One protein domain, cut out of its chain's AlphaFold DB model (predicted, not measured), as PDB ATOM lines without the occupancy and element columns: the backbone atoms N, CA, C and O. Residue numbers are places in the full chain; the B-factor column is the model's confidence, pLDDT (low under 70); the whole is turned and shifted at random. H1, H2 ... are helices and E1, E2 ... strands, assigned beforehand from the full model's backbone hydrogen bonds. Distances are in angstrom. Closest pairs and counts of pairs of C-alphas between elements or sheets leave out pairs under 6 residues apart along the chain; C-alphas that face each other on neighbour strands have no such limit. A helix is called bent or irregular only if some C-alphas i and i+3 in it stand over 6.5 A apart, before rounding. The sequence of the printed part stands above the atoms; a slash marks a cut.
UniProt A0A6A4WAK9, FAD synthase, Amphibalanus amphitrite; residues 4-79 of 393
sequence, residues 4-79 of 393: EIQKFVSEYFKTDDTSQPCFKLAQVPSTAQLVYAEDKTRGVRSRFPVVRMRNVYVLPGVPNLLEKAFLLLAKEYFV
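This is residues 4 to 79 of the 393 residues of the protein "FAD synthase" of Amphibalanus amphitrite (UniProt A0A6A4WAK9). A small antiparallel sheet of three strands, E1, E2 and E3, has the helix H3 grazing it, and a helical hairpin of H1 and H2 makes the opposite end of the longest axis. Between E1 and E2 the chain makes a long loop, residues 36 to 49, that folds back on itself, with a short antiparallel pairing of residues 38 to 39 with residues 44 to 45. The printed part has 76 residues with three named helices and three named strands, in the order H1 H2 E1 E2 E3 H3; the sheet's order is E1 - E2 - E3 and the class is mixed, helices and strands. It is compact, with a radius of gyration of the C-alphas of 13.1 A, and its C-alphas span 39 by 28 by 20 A.

The sheet is a meander, each strand the antiparallel neighbour of the one before: E1, residues 33 to 35, E2, residues 50 to 53, and E3, residues 56 to 58. E1 and E2 form a hairpin at 149 degrees between their directions, with N 33 and O 52 at 2.8 A and N 35 and O 50 at 2.9 A, within hydrogen-bond range. E2 and E3 form a hairpin at 152 degrees, with N 53 and O 56 at 2.8 A, within hydrogen-bond range. E1 and E3 are the edge strands. H3, residues 63 to 77, is on the sheet but only grazes it, with its residues 66 to 77; the closest C-alphas of E2 and H3 are those of Val 50 and Ala 69, 7.5 A apart. H1, residues 4 to 13, and H2, residues 21 to 26, are not on the sheet. They touch, the closest C-alphas being those of Ile 5 and Ala 26, 5.1 A apart, and run opposite ways at a shallow tilt of 29 degrees, a helical hairpin. H1 and H2 are each apart from H3. In H1 every O i to N i+4 pair is within hydrogen-bond range, in H3 9 of 11, and in H2 0 of 2, with 3 of 3 O i to N i+3 pairs within range.

E2 measures 9.9 A from C-alpha 50 at (45.539, 3.510, 42.900) to C-alpha 53; E1 measures 6.3 A and E3 6.7 A. H3 measures 19.1 A and ends with C-alpha 77 at (46.625, -7.472, 41.525); it is irregular, with C-alphas 72 and 75 7.2 A apart. H1 measures 14.5 A and begins with C-alpha 4 at (42.182, 9.924, 52.600). H2 measures 10.2 A and is neither bent nor irregular, but only just: C-alphas 22 and 25 are 6.1 A apart.

The two C-alphas farthest apart are those of Asp 17 and Val 79, 39.6 A. The printed part has no cut. The link E1 to E2 is long, with 14 residues. The mean pLDDT of the printed part is 88.3, and no printed residue is under 70.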
ATOM      1  N   GLU A   4      40.786  10.358  52.670       90.25
ATOM      2  CA  GLU A   4      42.182   9.924  52.600       90.25
ATOM      3  C   GLU A   4      42.925  10.603  51.440       90.25
ATOM      4  O   GLU A   4      44.050  11.074  51.605       90.25
ATOM      5  N   ILE A   5      42.274  10.708  50.276       91.06
ATOM      6  CA  ILE A   5      42.831  11.403  49.107       91.06
ATOM      7  C   ILE A   5      42.777  12.918  49.317       91.06
ATOM      8  O   ILE A   5      43.724  13.614  48.963       91.06
ATOM      9  N   GLN A   6      41.702  13.432  49.922       91.12
ATOM     10  CA  GLN A   6      41.570  14.855  50.229       91.12
ATOM     11  C   GLN A   6      42.725  15.343  51.110       91.12
ATOM     12  O   GLN A   6      43.351  16.346  50.778       91.12
ATOM     13  N   LYS A   7      43.066  14.594  52.167       91.19
ATOM     14  CA  LYS A   7      44.207  14.901  53.037       91.19
ATOM     15  C   LYS A   7      45.521  14.959  52.257       91.19
ATOM     16  O   LYS A   7      46.289  15.901  52.425       91.19
ATOM     17  N   PHE A   8      45.765  13.989  51.374       91.00
ATOM     18  CA  PHE A   8      46.951  14.009  50.517       91.00
ATOM     19  C   PHE A   8      46.987  15.250  49.614       91.00
ATOM     20  O   PHE A   8      48.029  15.888  49.501       91.00
ATOM     21  N   VAL A   9      45.866  15.592  48.970       91.19
ATOM     22  CA  VAL A   9      45.771  16.761  48.080       91.19
ATOM     23  C   VAL A   9      46.055  18.044  48.860       91.19
ATOM     24  O   VAL A   9      46.873  18.840  48.399       91.19
ATOM     25  N   SER A  10      45.480  18.200  50.057       92.19
ATOM     26  CA  SER A  10      45.761  19.338  50.937       92.19
ATOM     27  C   SER A  10      47.244  19.446  51.289       92.19
ATOM     28  O   SER A  10      47.842  20.509  51.131       92.19
ATOM     29  N   GLU A  11      47.873  18.344  51.711       92.31
ATOM     30  CA  GLU A  11      49.298  18.318  52.070       92.31
ATOM     31  C   GLU A  11      50.215  18.607  50.874       92.31
ATOM     32  O   GLU A  11      51.226  19.299  51.009       92.31
ATOM     33  N   TYR A  12      49.887  18.055  49.706       90.38
ATOM     34  CA  TYR A  12      50.731  18.134  48.518       90.38
ATOM     35  C   TYR A  12      50.637  19.501  47.833       90.38
ATOM     36  O   TYR A  12      51.661  20.096  47.501       90.38
ATOM     37  N   PHE A  13      49.419  20.014  47.646       91.12
ATOM     38  CA  PHE A  13      49.167  21.303  46.993       91.12
ATOM     39  C   PHE A  13      49.136  22.484  47.973       91.12
ATOM     40  O   PHE A  13      49.025  23.625  47.531       91.12
ATOM     41  N   LYS A  14      49.275  22.227  49.284       93.38
ATOM     42  CA  LYS A  14      49.287  23.232  50.362       93.38
ATOM     43  C   LYS A  14      48.059  24.150  50.326       93.38
ATOM     44  O   LYS A  14      48.182  25.369  50.414       93.38
ATOM     45  N   THR A  15      46.881  23.558  50.160       91.19
ATOM     46  CA  THR A  15      45.606  24.280  50.050       91.19
ATOM     47  C   THR A  15      44.473  23.453  50.641       91.19
ATOM     48  O   THR A  15      44.406  22.258  50.393       91.19
ATOM     49  N   ASP A  16      43.569  24.088  51.385       90.75
ATOM     50  CA  ASP A  16      42.347  23.456  51.909       90.75
ATOM     51  C   ASP A  16      41.083  23.905  51.157       90.75
ATOM     52  O   ASP A  16      39.963  23.510  51.490       90.75
ATOM     53  N   ASP A  17      41.248  24.716  50.109       91.50
ATOM     54  CA  ASP A  17      40.152  25.165  49.259       91.50
ATOM     55  C   ASP A  17      39.693  24.045  48.314       91.50
ATOM     56  O   ASP A  17      40.207  23.862  47.207       91.50
ATOM     57  N   THR A  18      38.672  23.310  48.757       88.25
ATOM     58  CA  THR A  18      38.077  22.181  48.019       88.25
ATOM     59  C   THR A  18      37.456  22.542  46.665       88.25
ATOM     60  O   THR A  18      37.135  21.633  45.896       88.25
ATOM     61  N   SER A  19      37.290  23.833  46.347       90.12
ATOM     62  CA  SER A  19      36.813  24.273  45.032       90.12
ATOM     63  C   SER A  19      37.894  24.181  43.949       90.12
ATOM     64  O   SER A  19      37.577  24.148  42.755       90.12
ATOM     65  N   GLN A  20      39.169  24.082  44.343       92.31
ATOM     66  CA  GLN A  20      40.274  24.017  43.399       92.31
ATOM     67  C   GLN A  20      40.258  22.722  42.566       92.31
ATOM     68  O   GLN A  20      39.936  21.643  43.079       92.31
ATOM     69  N   PRO A  21      40.686  22.775  41.287       91.31
ATOM     70  CA  PRO A  21      40.666  21.613  40.397       91.31
ATOM     71  C   PRO A  21      41.426  20.383  40.913       91.31
ATOM     72  O   PRO A  21      41.057  19.263  40.566       91.31
ATOM     73  N   CYS A  22      42.459  20.558  41.746       87.69
ATOM     74  CA  CYS A  22      43.242  19.456  42.313       87.69
ATOM     75  C   CYS A  22      42.398  18.506  43.183       87.69
ATOM     76  O   CYS A  22      42.644  17.298  43.188       87.69
ATOM     77  N   PHE A  23      41.340  18.999  43.836       91.75
ATOM     78  CA  PHE A  23      40.444  18.175  44.652       91.75
ATOM     79  C   PHE A  23      39.528  17.255  43.835       91.75
ATOM     80  O   PHE A  23      38.923  16.343  44.404       91.75
ATOM     81  N   LYS A  24      39.491  17.390  42.498       89.31
ATOM     82  CA  LYS A  24      38.876  16.379  41.618       89.31
ATOM     83  C   LYS A  24      39.512  14.999  41.801       89.31
ATOM     84  O   LYS A  24      38.817  13.999  41.683       89.31
ATOM     85  N   LEU A  25      40.790  14.931  42.192       87.19
ATOM     86  CA  LEU A  25      41.467  13.670  42.521       87.19
ATOM     87  C   LEU A  25      40.789  12.916  43.680       87.19
ATOM     88  O   LEU A  25      40.825  11.690  43.717       87.19
ATOM     89  N   ALA A  26      40.138  13.629  44.609       89.94
ATOM     90  CA  ALA A  26      39.409  13.043  45.735       89.94
ATOM     91  C   ALA A  26      37.941  12.695  45.405       89.94
ATOM     92  O   ALA A  26      37.219  12.161  46.258       89.94
ATOM     93  N   GLN A  27      37.470  12.998  44.190       91.75
ATOM     94  CA  GLN A  27      36.121  12.686  43.710       91.75
ATOM     95  C   GLN A  27      36.080  11.290  43.077       91.75
ATOM     96  O   GLN A  27      35.901  11.131  41.874       91.75
ATOM     97  N   VAL A  28      36.243  10.264  43.908       91.31
ATOM     98  CA  VAL A  28      36.146   8.861  43.481       91.31
ATOM     99  C   VAL A  28      34.867   8.217  44.028       91.31
ATOM    100  O   VAL A  28      34.352   8.677  45.056       91.31
ATOM    101  N   PRO A  29      34.341   7.160  43.383       90.44
ATOM    102  CA  PRO A  29      33.153   6.454  43.857       90.44
ATOM    103  C   PRO A  29      33.292   5.988  45.313       90.44
ATOM    104  O   PRO A  29      34.354   5.528  45.735       90.44
ATOM    105  N   SER A  30      32.210   6.073  46.090       87.88
ATOM    106  CA  SER A  30      32.206   5.684  47.511       87.88
ATOM    107  C   SER A  30      32.541   4.206  47.727       87.88
ATOM    108  O   SER A  30      33.153   3.857  48.729       87.88
ATOM    109  N   THR A  31      32.195   3.355  46.762       91.75
ATOM    110  CA  THR A  31      32.469   1.912  46.763       91.75
ATOM    111  C   THR A  31      33.870   1.550  46.262       91.75
ATOM    112  O   THR A  31      34.210   0.368  46.218       91.75
ATOM    113  N   ALA A  32      34.690   2.529  45.869       92.69
ATOM    114  CA  ALA A  32      36.044   2.265  45.402       92.69
ATOM    115  C   ALA A  32      36.971   1.851  46.559       92.69
ATOM    116  O   ALA A  32      36.943   2.424  47.651       92.69
ATOM    117  N   GLN A  33      37.846   0.887  46.303       93.75
ATOM    118  CA  GLN A  33      38.930   0.503  47.198       93.75
ATOM    119  C   GLN A  33      40.176   1.340  46.877       93.75
ATOM    120  O   GLN A  33      40.501   1.563  45.712       93.75
ATOM    121  N   LEU A  34      40.886   1.802  47.908       93.06
ATOM    122  CA  LEU A  34      42.161   2.504  47.752       93.06
ATOM    123  C   LEU A  34      43.302   1.499  47.917       93.06
ATOM    124  O   LEU A  34      43.481   0.936  48.996       93.06
ATOM    125  N   VAL A  35      44.055   1.267  46.844       92.75
ATOM    126  CA  VAL A  35      45.181   0.332  46.814       92.75
ATOM    127  C   VAL A  35      46.472   1.134  46.825       92.75
ATOM    128  O   VAL A  35      46.753   1.903  45.911       92.75
ATOM    129  N   TYR A  36      47.270   0.979  47.871       90.75
ATOM    130  CA  TYR A  36      48.528   1.703  48.007       90.75
ATOM    131  C   TYR A  36      49.678   0.773  47.650       90.75
ATOM    132  O   TYR A  36      49.924  -0.188  48.371       90.75
ATOM    133  N   ALA A  37      50.372   1.087  46.559       87.12
ATOM    134  CA  ALA A  37      51.578   0.383  46.149       87.12
ATOM    135  C   ALA A  37      52.643   0.407  47.259       87.12
ATOM    136  O   ALA A  37      52.853   1.447  47.889       87.12
ATOM    137  N   GLU A  38      53.320  -0.717  47.479       87.00
ATOM    138  CA  GLU A  38      54.345  -0.869  48.512       87.00
ATOM    139  C   GLU A  38      55.609  -1.497  47.925       87.00
ATOM    140  O   GLU A  38      55.581  -2.599  47.378       87.00
ATOM    141  N   ASP A  39      56.731  -0.794  48.064       82.69
ATOM    142  CA  ASP A  39      58.054  -1.346  47.806       82.69
ATOM    143  C   ASP A  39      58.524  -2.104  49.050       82.69
ATOM    144  O   ASP A  39      59.113  -1.529  49.969       82.69
ATOM    145  N   LYS A  40      58.263  -3.415  49.067       81.69
ATOM    146  CA  LYS A  40      58.637  -4.313  50.171       81.69
ATOM    147  C   LYS A  40      60.149  -4.378  50.411       81.69
ATOM    148  O   LYS A  40      60.562  -4.706  51.515       81.69
ATOM    149  N   THR A  41      60.978  -4.063  49.410       79.31
ATOM    150  CA  THR A  41      62.445  -4.096  49.559       79.31
ATOM    151  C   THR A  41      62.965  -2.889  50.329       79.31
ATOM    152  O   THR A  41      63.917  -3.003  51.096       79.31
ATOM    153  N   ARG A  42      62.312  -1.734  50.157       80.50
ATOM    154  CA  ARG A  42      62.661  -0.479  50.834       80.50
ATOM    155  C   ARG A  42      61.773  -0.180  52.041       80.50
ATOM    156  O   ARG A  42      62.050   0.770  52.766       80.50
ATOM    157  N   GLY A  43      60.699  -0.948  52.240       83.12
ATOM    158  CA  GLY A  43      59.680  -0.688  53.261       83.12
ATOM    159  C   GLY A  43      58.921   0.622  53.029       83.12
ATOM    160  O   GLY A  43      58.427   1.229  53.977       83.12
ATOM    161  N   VAL A  44      58.868   1.105  51.780       84.25
ATOM    162  CA  VAL A  44      58.259   2.397  51.437       84.25
ATOM    163  C   VAL A  44      56.917   2.173  50.762       84.25
ATOM    164  O   VAL A  44      56.817   1.520  49.724       84.25
ATOM    165  N   ARG A  45      55.877   2.790  51.318       85.56
ATOM    166  CA  ARG A  45      54.527   2.790  50.755       85.56
ATOM    167  C   ARG A  45      54.266   4.081  49.983       85.56
ATOM    168  O   ARG A  45      54.634   5.167  50.432       85.56
ATOM    169  N   SER A  46      53.601   3.977  48.836       86.62
ATOM    170  CA  SER A  46      53.147   5.141  48.076       86.62
ATOM    171  C   SER A  46      52.231   6.011  48.936       86.62
ATOM    172  O   SER A  46      51.353   5.505  49.634       86.62
ATOM    173  N   ARG A  47      52.402   7.334  48.855       86.06
ATOM    174  CA  ARG A  47      51.523   8.300  49.534       86.06
ATOM    175  C   ARG A  47      50.181   8.484  48.819       86.06
ATOM    176  O   ARG A  47      49.213   8.880  49.461       86.06
ATOM    177  N   PHE A  48      50.120   8.191  47.517       87.62
ATOM    178  CA  PHE A  48      48.899   8.283  46.715       87.62
ATOM    179  C   PHE A  48      48.412   6.884  46.299       87.62
ATOM    180  O   PHE A  48      49.233   6.084  45.832       87.62
ATOM    181  N   PRO A  49      47.112   6.567  46.460       91.19
ATOM    182  CA  PRO A  49      46.572   5.261  46.102       91.19
ATOM    183  C   PRO A  49      46.227   5.148  44.611       91.19
ATOM    184  O   PRO A  49      45.825   6.115  43.969       91.19
ATOM    185  N   VAL A  50      46.277   3.925  44.093       92.69
ATOM    186  CA  VAL A  50      45.539   3.510  42.900       92.69
ATOM    187  C   VAL A  50      44.097   3.230  43.310       92.69
ATOM    188  O   VAL A  50      43.829   2.519  44.281       92.69
ATOM    189  N   VAL A  51      43.151   3.808  42.580       93.69
ATOM    190  CA  VAL A  51      41.722   3.647  42.861       93.69
ATOM    191  C   VAL A  51      41.235   2.399  42.135       93.69
ATOM    192  O   VAL A  51      41.309   2.323  40.910       93.69
ATOM    193  N   ARG A  52      40.729   1.420  42.885       93.19
ATOM    194  CA  ARG A  52      40.170   0.177  42.351       93.19
ATOM    195  C   ARG A  52      38.655   0.179  42.490       93.19
ATOM    196  O   ARG A  52      38.121   0.363  43.581       93.19
ATOM    197  N   MET A  53      37.953  -0.116  41.405       91.44
ATOM    198  CA  MET A  53      36.517  -0.350  41.409       91.44
ATOM    199  C   MET A  53      36.226  -1.690  40.739       91.44
ATOM    200  O   MET A  53      36.332  -1.822  39.524       91.44
ATOM    201  N   ARG A  54      35.863  -2.699  41.541       88.81
ATOM    202  CA  ARG A  54      35.715  -4.095  41.086       88.81
ATOM    203  C   ARG A  54      37.005  -4.592  40.407       88.81
ATOM    204  O   ARG A  54      38.028  -4.720  41.080       88.81
ATOM    205  N   ASN A  55      36.966  -4.868  39.105       85.94
ATOM    206  CA  ASN A  55      38.100  -5.294  38.281       85.94
ATOM    207  C   ASN A  55      38.758  -4.143  37.496       85.94
ATOM    208  O   ASN A  55      39.651  -4.396  36.695       85.94
ATOM    209  N   VAL A  56      38.338  -2.893  37.710       89.44
ATOM    210  CA  VAL A  56      38.903  -1.709  37.051       89.44
ATOM    211  C   VAL A  56      39.873  -1.006  37.996       89.44
ATOM    212  O   VAL A  56      39.536  -0.738  39.151       89.44
ATOM    213  N   TYR A  57      41.063  -0.674  37.496       91.81
ATOM    214  CA  TYR A  57      42.104   0.045  38.229       91.81
ATOM    215  C   TYR A  57      42.414   1.356  37.513       91.81
ATOM    216  O   TYR A  57      42.708   1.365  36.320       91.81
ATOM    217  N   VAL A  58      42.347   2.468  38.241       91.38
ATOM    218  CA  VAL A  58      42.636   3.802  37.707       91.38
ATOM    219  C   VAL A  58      44.090   4.139  38.012       91.38
ATOM    220  O   VAL A  58      44.424   4.559  39.123       91.38
ATOM    221  N   LEU A  59      44.961   3.901  37.032       90.75
ATOM    222  CA  LEU A  59      46.389   4.193  37.133       90.75
ATOM    223  C   LEU A  59      46.680   5.685  36.873       90.75
ATOM    224  O   LEU A  59      45.910   6.352  36.178       90.75
ATOM    225  N   PRO A  60      47.784   6.229  37.421       86.56
ATOM    226  CA  PRO A  60      48.194   7.607  37.165       86.56
ATOM    227  C   PRO A  60      48.407   7.890  35.674       86.56
ATOM    228  O   PRO A  60      48.963   7.065  34.963       86.56
ATOM    229  N   GLY A  61      48.052   9.092  35.211       83.31
ATOM    230  CA  GLY A  61      48.329   9.511  33.829       83.31
ATOM    231  C   GLY A  61      49.787   9.918  33.569       83.31
ATOM    232  O   GLY A  61      50.203  10.011  32.421       83.31
ATOM    233  N   VAL A  62      50.573  10.176  34.621       84.19
ATOM    234  CA  VAL A  62      51.999  10.518  34.498       84.19
ATOM    235  C   VAL A  62      52.799   9.224  34.294       84.19
ATOM    236  O   VAL A  62      52.794   8.403  35.216       84.19
ATOM    237  N   PRO A  63      53.530   9.044  33.174       80.38
ATOM    238  CA  PRO A  63      54.171   7.769  32.825       80.38
ATOM    239  C   PRO A  63      55.042   7.167  33.936       80.38
ATOM    240  O   PRO A  63      54.826   6.028  34.332       80.38
ATOM    241  N   ASN A  64      55.937   7.956  34.542       79.00
ATOM    242  CA  ASN A  64      56.815   7.479  35.622       79.00
ATOM    243  C   ASN A  64      56.052   7.032  36.882       79.00
ATOM    244  O   ASN A  64      56.542   6.202  37.649       79.00
ATOM    245  N   LEU A  65      54.881   7.620  37.156       84.00
ATOM    246  CA  LEU A  65      54.037   7.213  38.283       84.00
ATOM    247  C   LEU A  65      53.220   5.972  37.933       84.00
ATOM    248  O   LEU A  65      53.049   5.112  38.795       84.00
ATOM    249  N   LEU A  66      52.748   5.878  36.686       89.25
ATOM    250  CA  LEU A  66      52.089   4.691  36.157       89.25
ATOM    251  C   LEU A  66      53.014   3.487  36.259       89.25
ATOM    252  O   LEU A  66      52.632   2.505  36.881       89.25
ATOM    253  N   GLU A  67      54.222   3.580  35.707       85.19
ATOM    254  CA  GLU A  67      55.194   2.488  35.683       85.19
ATOM    255  C   GLU A  67      55.512   1.997  37.101       85.19
ATOM    256  O   GLU A  67      55.362   0.814  37.400       85.19
ATOM    257  N   LYS A  68      55.843   2.917  38.018       85.06
ATOM    258  CA  LYS A  68      56.093   2.578  39.428       85.06
ATOM    259  C   LYS A  68      54.890   1.914  40.091       85.06
ATOM    260  O   LYS A  68      55.049   0.900  40.765       85.06
ATOM    261  N   ALA A  69      53.694   2.483  39.930       88.62
ATOM    262  CA  ALA A  69      52.483   1.922  40.522       88.62
ATOM    263  C   ALA A  69      52.171   0.537  39.943       88.62
ATOM    264  O   ALA A  69      51.850  -0.379  40.695       88.62
ATOM    265  N   PHE A  70      52.307   0.374  38.628       89.50
ATOM    266  CA  PHE A  70      52.061  -0.880  37.938       89.50
ATOM    267  C   PHE A  70      53.032  -1.961  38.408       89.50
ATOM    268  O   PHE A  70      52.577  -3.000  38.864       89.50
ATOM    269  N   LEU A  71      54.345  -1.708  38.398       87.19
ATOM    270  CA  LEU A  71      55.357  -2.689  38.810       87.19
ATOM    271  C   LEU A  71      55.173  -3.167  40.257       87.19
ATOM    272  O   LEU A  71      55.313  -4.358  40.538       87.19
ATOM    273  N   LEU A  72      54.832  -2.256  41.173       88.06
ATOM    274  CA  LEU A  72      54.619  -2.585  42.584       88.06
ATOM    275  C   LEU A  72      53.318  -3.364  42.826       88.06
ATOM    276  O   LEU A  72      53.257  -4.171  43.750       88.06
ATOM    277  N   LEU A  73      52.282  -3.132  42.015       89.12
ATOM    278  CA  LEU A  73      50.980  -3.792  42.163       89.12
ATOM    279  C   LEU A  73      50.834  -5.048  41.302       89.12
ATOM    280  O   LEU A  73      50.014  -5.905  41.630       89.12
ATOM    281  N   ALA A  74      51.615  -5.181  40.227       86.31
ATOM    282  CA  ALA A  74      51.413  -6.195  39.200       86.31
ATOM    283  C   ALA A  74      51.367  -7.605  39.770       86.31
ATOM    284  O   ALA A  74      50.418  -8.329  39.489       86.31
ATOM    285  N   LYS A  75      52.322  -7.960  40.636       79.56
ATOM    286  CA  LYS A  75      52.421  -9.303  41.226       79.56
ATOM    287  C   LYS A  75      51.229  -9.696  42.106       79.56
ATOM    288  O   LYS A  75      50.974 -10.882  42.262       79.56
ATOM    289  N   GLU A  76      50.542  -8.728  42.708       83.75
ATOM    290  CA  GLU A  76      49.447  -8.982  43.656       83.75
ATOM    291  C   GLU A  76      48.067  -8.813  43.008       83.75
ATOM    292  O   GLU A  76      47.141  -9.550  43.332       83.75
ATOM    293  N   TYR A  77      47.927  -7.869  42.073       85.06
ATOM    294  CA  TYR A  77      46.625  -7.472  41.525       85.06
ATOM    295  C   TYR A  77      46.437  -7.788  40.039       85.06
ATOM    296  O   TYR A  77      45.293  -7.846  39.586       85.06
ATOM    297  N   PHE A  78      47.522  -7.981  39.283       83.56
ATOM    298  CA  PHE A  78      47.500  -8.195  37.829       83.56
ATOM    299  C   PHE A  78      48.092  -9.554  37.433       83.56
ATOM    300  O   PHE A  78      48.641  -9.702  36.345       83.56
ATOM    301  N   VAL A  79      47.969 -10.551  38.312       76.81
ATOM    302  CA  VAL A  79      48.323 -11.945  38.021       76.81
ATOM    303  C   VAL A  79      47.050 -12.774  37.981       76.81
ATOM    304  O   VAL A  79      46.244 -12.728  38.910       76.81
TER     305      VAL A  79